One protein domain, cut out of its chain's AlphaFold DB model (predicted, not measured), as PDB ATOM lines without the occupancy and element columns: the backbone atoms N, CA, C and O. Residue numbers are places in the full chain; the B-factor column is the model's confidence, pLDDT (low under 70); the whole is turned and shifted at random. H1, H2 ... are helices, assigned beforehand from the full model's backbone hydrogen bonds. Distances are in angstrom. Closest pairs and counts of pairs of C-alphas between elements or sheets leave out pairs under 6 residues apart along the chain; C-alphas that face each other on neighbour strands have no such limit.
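What this domain is: This is residues 80 to 135 of the 148 residues of an uncharacterized protein of Lineolata rhizophorae (UniProt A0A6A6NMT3). One long helix, H2, makes an open bracket with a shorter helix turned off at each end, H1 before it and H3 after it; no helix packs on another. The printed part has 56 residues with three named helices, H1, H2, H3 in chain order, and no named strand, and its class is all helix. It is extended, with a radius of gyration of the C-alphas of 17.8 A, and elongated, spanning 48 by 26 by 19 A.

Where its parts are: Find C-alpha 97 at (180.575, 128.404, 154.227); from there H2, residues 97 to 117, runs 29.9 A to C-alpha 117. H1, residues 80 to 93, begins at (172.989, 124.641, 130.432) and measures 19.9 A. H3, residues 122 to 135, measures 20.0 A and ends at (171.534, 87.733, 145.118).

How they stand to each other: H2 is apart from H1 and from H3, and H1 and H3 are apart. In H1, H2 and H3, every O i to N i+4 pair is within hydrogen-bond range.

The domain as a whole: Look at the C-alphas of Arg 92 and Ser 134, the two farthest apart, at 49.8 A. The printed part has no cut, and both links are tight. Residues 80 to 83 and 85 to 93 have pLDDT under 70.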
ATOM      1  N   ASP A  80     171.666 124.108 130.784       64.81
ATOM      2  CA  ASP A  80     172.989 124.641 130.432       64.81
ATOM      3  C   ASP A  80     173.142 126.111 130.858       64.81
ATOM      4  O   ASP A  80     174.153 126.469 131.468       64.81
ATOM      5  N   ASP A  81     172.108 126.937 130.653       64.81
ATOM      6  CA  ASP A  81     172.105 128.341 131.083       64.81
ATOM      7  C   ASP A  81     172.152 128.468 132.616       64.81
ATOM      8  O   ASP A  81     172.989 129.199 133.153       64.81
ATOM      9  N   LEU A  82     171.368 127.665 133.348       66.00
ATOM     10  CA  LEU A  82     171.410 127.633 134.817       66.00
ATOM     11  C   LEU A  82     172.770 127.164 135.354       66.00
ATOM     12  O   LEU A  82     173.293 127.718 136.322       66.00
ATOM     13  N   ARG A  83     173.387 126.152 134.731       69.06
ATOM     14  CA  ARG A  83     174.733 125.691 135.114       69.06
ATOM     15  C   ARG A  83     175.794 126.753 134.866       69.06
ATOM     16  O   ARG A  83     176.729 126.864 135.662       69.06
ATOM     17  N   LYS A  84     175.659 127.517 133.784       72.00
ATOM     18  CA  LYS A  84     176.582 128.590 133.424       72.00
ATOM     19  C   LYS A  84     176.461 129.766 134.388       72.00
ATOM     20  O   LYS A  84     177.486 130.215 134.892       72.00
ATOM     21  N   GLU A  85     175.244 130.174 134.739       65.25
ATOM     22  CA  GLU A  85     174.999 131.220 135.739       65.25
ATOM     23  C   GLU A  85     175.502 130.825 137.133       65.25
ATOM     24  O   GLU A  85     176.205 131.601 137.783       65.25
ATOM     25  N   VAL A  86     175.224 129.596 137.584       67.50
ATOM     26  CA  VAL A  86     175.725 129.090 138.874       67.50
ATOM     27  C   VAL A  86     177.252 128.985 138.862       67.50
ATOM     28  O   VAL A  86     177.904 129.367 139.834       67.50
ATOM     29  N   GLY A  87     177.846 128.519 137.761       66.31
ATOM     30  CA  GLY A  87     179.298 128.463 137.592       66.31
ATOM     31  C   GLY A  87     179.950 129.846 137.629       66.31
ATOM     32  O   GLY A  87     180.971 130.036 138.291       66.31
ATOM     33  N   GLU A  88     179.333 130.833 136.981       64.75
ATOM     34  CA  GLU A  88     179.813 132.213 136.951       64.75
ATOM     35  C   GLU A  88     179.619 132.918 138.306       64.75
ATOM     36  O   GLU A  88     180.478 133.694 138.729       64.75
ATOM     37  N   HIS A  89     178.547 132.608 139.042       61.12
ATOM     38  CA  HIS A  89     178.312 133.102 140.400       61.12
ATOM     39  C   HIS A  89     179.319 132.522 141.408       61.12
ATOM     40  O   HIS A  89     179.896 133.263 142.205       61.12
ATOM     41  N   VAL A  90     179.609 131.217 141.335       64.06
ATOM     42  CA  VAL A  90     180.641 130.567 142.166       64.06
ATOM     43  C   VAL A  90     182.039 131.107 141.842       64.06
ATOM     44  O   VAL A  90     182.848 131.284 142.756       64.06
ATOM     45  N   ALA A  91     182.322 131.421 140.573       63.94
ATOM     46  CA  ALA A  91     183.581 132.039 140.161       63.94
ATOM     47  C   ALA A  91     183.741 133.477 140.688       63.94
ATOM     48  O   ALA A  91     184.849 133.874 141.046       63.94
ATOM     49  N   ARG A  92     182.647 134.247 140.773       65.12
ATOM     50  CA  ARG A  92     182.663 135.636 141.262       65.12
ATOM     51  C   ARG A  92     182.639 135.764 142.788       65.12
ATOM     52  O   ARG A  92     183.291 136.659 143.317       65.12
ATOM     53  N   HIS A  93     181.916 134.894 143.497       69.69
ATOM     54  CA  HIS A  93     181.679 135.031 144.943       69.69
ATOM     55  C   HIS A  93     182.381 133.983 145.818       69.69
ATOM     56  O   HIS A  93     182.412 134.123 147.042       69.69
ATOM     57  N   GLY A  94     183.008 132.968 145.217       75.94
ATOM     58  CA  GLY A  94     183.587 131.847 145.950       75.94
ATOM     59  C   GLY A  94     182.522 130.996 146.652       75.94
ATOM     60  O   GLY A  94     181.367 131.383 146.810       75.94
ATOM     61  N   LYS A  95     182.905 129.791 147.087       78.56
ATOM     62  CA  LYS A  95     181.984 128.887 147.795       78.56
ATOM     63  C   LYS A  95     181.568 129.479 149.137       78.56
ATOM     64  O   LYS A  95     182.448 129.879 149.913       78.56
ATOM     65  N   THR A  96     180.272 129.441 149.434       86.25
ATOM     66  CA  THR A  96     179.715 129.824 150.739       86.25
ATOM     67  C   THR A  96     180.179 128.862 151.842       86.25
ATOM     68  O   THR A  96     180.574 127.726 151.571       86.25
ATOM     69  N   GLU A  97     180.146 129.272 153.114       81.81
ATOM     70  CA  GLU A  97     180.575 128.404 154.227       81.81
ATOM     71  C   GLU A  97     179.754 127.108 154.330       81.81
ATOM     72  O   GLU A  97     180.292 126.044 154.646       81.81
ATOM     73  N   ALA A  98     178.453 127.181 154.028       83.50
ATOM     74  CA  ALA A  98     177.566 126.023 154.014       83.50
ATOM     75  C   ALA A  98     177.948 125.030 152.904       83.50
ATOM     76  O   ALA A  98     178.038 123.824 153.156       83.50
ATOM     77  N   GLU A  99     178.245 125.535 151.706       84.75
ATOM     78  CA  GLU A  99     178.725 124.727 150.582       84.75
ATOM     79  C   GLU A  99     180.091 124.108 150.875       84.75
ATOM     80  O   GLU A  99     180.278 122.918 150.632       84.75
ATOM     81  N   ARG A 100     181.024 124.857 151.480       84.88
ATOM     82  CA  ARG A 100     182.335 124.320 151.884       84.88
ATOM     83  C   ARG A 100     182.190 123.150 152.854       84.88
ATOM     84  O   ARG A 100     182.757 122.090 152.610       84.88
ATOM     85  N   ARG A 101     181.362 123.283 153.895       86.44
ATOM     86  CA  ARG A 101     181.097 122.191 154.854       86.44
ATOM     87  C   ARG A 101     180.407 120.987 154.209       86.44
ATOM     88  O   ARG A 101     180.603 119.847 154.639       86.44
ATOM     89  N   HIS A 102     179.547 121.207 153.218       88.62
ATOM     90  CA  HIS A 102     178.931 120.116 152.466       88.62
ATOM     91  C   HIS A 102     179.965 119.384 151.601       88.62
ATOM     92  O   HIS A 102     180.055 118.155 151.662       88.62
ATOM     93  N   ASP A 103     180.788 120.134 150.875       85.81
ATOM     94  CA  ASP A 103     181.851 119.606 150.026       85.81
ATOM     95  C   ASP A 103     182.904 118.846 150.829       85.81
ATOM     96  O   ASP A 103     183.300 117.754 150.433       85.81
ATOM     97  N   GLU A 104     183.311 119.356 151.991       88.75
ATOM     98  CA  GLU A 104     184.234 118.674 152.903       88.75
ATOM     99  C   GLU A 104     183.669 117.339 153.389       88.75
ATOM    100  O   GLU A 104     184.359 116.320 153.352       88.75
ATOM    101  N   ARG A 105     182.390 117.297 153.789       89.00
ATOM    102  CA  ARG A 105     181.734 116.040 154.186       89.00
ATOM    103  C   ARG A 105     181.631 115.064 153.022       89.00
ATOM    104  O   ARG A 105     181.861 113.867 153.207       89.00
ATOM    105  N   ARG A 106     181.290 115.553 151.827       90.69
ATOM    106  CA  ARG A 106     181.220 114.735 150.610       90.69
ATOM    107  C   ARG A 106     182.592 114.164 150.269       90.69
ATOM    108  O   ARG A 106     182.703 112.959 150.048       90.69
ATOM    109  N   ARG A 107     183.624 115.009 150.284       89.25
ATOM    110  CA  ARG A 107     185.015 114.640 150.027       89.25
ATOM    111  C   ARG A 107     185.510 113.622 151.047       89.25
ATOM    112  O   ARG A 107     186.007 112.584 150.636       89.25
ATOM    113  N   LYS A 108     185.271 113.838 152.342       91.06
ATOM    114  CA  LYS A 108     185.632 112.886 153.403       91.06
ATOM    115  C   LYS A 108     185.005 111.507 153.178       91.06
ATOM    116  O   LYS A 108     185.707 110.505 153.221       91.06
ATOM    117  N   ARG A 109     183.702 111.441 152.873       89.81
ATOM    118  CA  ARG A 109     183.025 110.164 152.566       89.81
ATOM    119  C   ARG A 109     183.584 109.497 151.313       89.81
ATOM    120  O   ARG A 109     183.677 108.276 151.262       89.81
ATOM    121  N   LEU A 110     183.914 110.287 150.295       86.00
ATOM    122  CA  LEU A 110     184.479 109.773 149.053       86.00
ATOM    123  C   LEU A 110     185.893 109.232 149.276       86.00
ATOM    124  O   LEU A 110     186.190 108.141 148.811       86.00
ATOM    125  N   GLU A 111     186.724 109.928 150.049       85.94
ATOM    126  CA  GLU A 111     188.052 109.461 150.455       85.94
ATOM    127  C   GLU A 111     187.976 108.197 151.319       85.94
ATOM    128  O   GLU A 111     188.770 107.285 151.128       85.94
ATOM    129  N   GLU A 112     187.013 108.097 152.238       87.25
ATOM    130  CA  GLU A 112     186.783 106.876 153.020       87.25
ATOM    131  C   GLU A 112     186.377 105.693 152.129       87.25
ATOM    132  O   GLU A 112     186.907 104.596 152.300       87.25
ATOM    133  N   ARG A 113     185.484 105.905 151.153       86.00
ATOM    134  CA  ARG A 113     185.113 104.876 150.166       86.00
ATOM    135  C   ARG A 113     186.298 104.484 149.294       86.00
ATOM    136  O   ARG A 113     186.553 103.301 149.126       86.00
ATOM    137  N   LEU A 114     187.061 105.462 148.814       85.94
ATOM    138  CA  LEU A 114     188.243 105.237 147.987       85.94
ATOM    139  C   LEU A 114     189.339 104.486 148.753       85.94
ATOM    140  O   LEU A 114     189.988 103.614 148.192       85.94
ATOM    141  N   LYS A 115     189.525 104.779 150.046       84.25
ATOM    142  CA  LYS A 115     190.458 104.046 150.916       84.25
ATOM    143  C   LYS A 115     190.004 102.613 151.190       84.25
ATOM    144  O   LYS A 115     190.851 101.737 151.302       84.25
ATOM    145  N   ARG A 116     188.695 102.379 151.345       82.19
ATOM    146  CA  ARG A 116     188.139 101.047 151.641       82.19
ATOM    147  C   ARG A 116     188.089 100.142 150.419       82.19
ATOM    148  O   ARG A 116     188.472  98.985 150.509       82.19
ATOM    149  N   GLU A 117     187.572 100.659 149.315       82.25
ATOM    150  CA  GLU A 117     187.261  99.873 148.119       82.25
ATOM    151  C   GLU A 117     188.337  99.998 147.036       82.25
ATOM    152  O   GLU A 117     188.337  99.224 146.084       82.25
ATOM    153  N   GLY A 118     189.267 100.947 147.175       85.81
ATOM    154  CA  GLY A 118     190.279 101.213 146.161       85.81
ATOM    155  C   GLY A 118     189.673 101.671 144.832       85.81
ATOM    156  O   GLY A 118     188.490 102.004 144.718       85.81
ATOM    157  N   VAL A 119     190.511 101.705 143.796       82.69
ATOM    158  CA  VAL A 119     190.047 101.910 142.420       82.69
ATOM    159  C   VAL A 119     189.685 100.546 141.846       82.69
ATOM    160  O   VAL A 119     190.571  99.773 141.492       82.69
ATOM    161  N   LYS A 120     188.385 100.256 141.750       89.44
ATOM    162  CA  LYS A 120     187.894  99.007 141.155       89.44
ATOM    163  C   LYS A 120     188.146  98.976 139.654       89.44
ATOM    164  O   LYS A 120     187.859  99.954 138.951       89.44
ATOM    165  N   THR A 121     188.593  97.837 139.141       93.88
ATOM    166  CA  THR A 121     188.678  97.612 137.693       93.88
ATOM    167  C   THR A 121     187.279  97.440 137.088       93.88
ATOM    168  O   THR A 121     186.311  97.118 137.780       93.88
ATOM    169  N   HIS A 122     187.129  97.642 135.772       92.69
ATOM    170  CA  HIS A 122     185.837  97.410 135.108       92.69
ATOM    171  C   HIS A 122     185.335  95.975 135.327       92.69
ATOM    172  O   HIS A 122     184.152  95.764 135.580       92.69
ATOM    173  N   LYS A 123     186.249  94.997 135.304       96.44
ATOM    174  CA  LYS A 123     185.941  93.587 135.552       96.44
ATOM    175  C   LYS A 123     185.364  93.370 136.950       96.44
ATOM    176  O   LYS A 123     184.345  92.702 137.071       96.44
ATOM    177  N   GLU A 124     185.972  93.959 137.974       93.50
ATOM    178  CA  GLU A 124     185.467  93.893 139.350       93.50
ATOM    179  C   GLU A 124     184.095  94.553 139.475       93.50
ATOM    180  O   GLU A 124     183.192  93.976 140.068       93.50
ATOM    181  N   ARG A 125     183.887  95.710 138.831       93.44
ATOM    182  CA  ARG A 125     182.578  96.382 138.814       93.44
ATOM    183  C   ARG A 125     181.490  95.507 138.186       93.44
ATOM    184  O   ARG A 125     180.373  95.460 138.690       93.44
ATOM    185  N   VAL A 126     181.810  94.811 137.095       97.00
ATOM    186  CA  VAL A 126     180.886  93.871 136.441       97.00
ATOM    187  C   VAL A 126     180.640  92.643 137.320       97.00
ATOM    188  O   VAL A 126     179.508  92.180 137.415       97.00
ATOM    189  N   GLN A 127     181.669  92.125 137.993       96.00
ATOM    190  CA  GLN A 127     181.527  91.002 138.920       96.00
ATOM    191  C   GLN A 127     180.637  91.354 140.115       96.00
ATOM    192  O   GLN A 127     179.730  90.591 140.424       96.00
ATOM    193  N   GLU A 128     180.843  92.513 140.743       94.44
ATOM    194  CA  GLU A 128     179.994  93.006 141.833       94.44
ATOM    195  C   GLU A 128     178.542  93.179 141.389       94.44
ATOM    196  O   GLU A 128     177.627  92.780 142.108       94.44
ATOM    197  N   LEU A 129     178.322  93.729 140.189       96.69
ATOM    198  CA  LEU A 129     176.983  93.867 139.625       96.69
ATOM    199  C   LEU A 129     176.325  92.500 139.427       96.69
ATOM    200  O   LEU A 129     175.193  92.301 139.852       96.69
ATOM    201  N   ASN A 130     177.034  91.545 138.830       96.31
ATOM    202  CA  ASN A 130     176.497  90.205 138.606       96.31
ATOM    203  C   ASN A 130     176.222  89.472 139.924       96.31
ATOM    204  O   ASN A 130     175.195  88.814 140.041       96.31
ATOM    205  N   GLN A 131     177.093  89.631 140.924       96.94
ATOM    206  CA  GLN A 131     176.891  89.089 142.266       96.94
ATOM    207  C   GLN A 131     175.669  89.714 142.954       96.94
ATOM    208  O   GLN A 131     174.912  89.028 143.637       96.94
ATOM    209  N   TYR A 132     175.462  91.021 142.788       96.25
ATOM    210  CA  TYR A 132     174.282  91.704 143.308       96.25
ATOM    211  C   TYR A 132     173.004  91.210 142.624       96.25
ATOM    212  O   TYR A 132     172.036  90.892 143.307       96.25
ATOM    213  N   LEU A 133     173.023  91.079 141.294       95.44
ATOM    214  CA  LEU A 133     171.886  90.581 140.521       95.44
ATOM    215  C   LEU A 133     171.559  89.119 140.837       95.44
ATOM    216  O   LEU A 133     170.386  88.779 140.915       95.44
ATOM    217  N   SER A 134     172.563  88.269 141.070       93.31
ATOM    218  CA  SER A 134     172.333  86.874 141.467       93.31
ATOM    219  C   SER A 134     171.746  86.744 142.871       93.31
ATOM    220  O   SER A 134     171.066  85.768 143.163       93.31
ATOM    221  N   ASN A 135     172.042  87.705 143.750       93.94
ATOM    222  CA  ASN A 135     171.534  87.733 145.118       93.94
ATOM    223  C   ASN A 135     170.175  88.441 145.225       93.94
ATOM    224  O   ASN A 135     169.539  88.377 146.279       93.94
TER     225      ASN A 135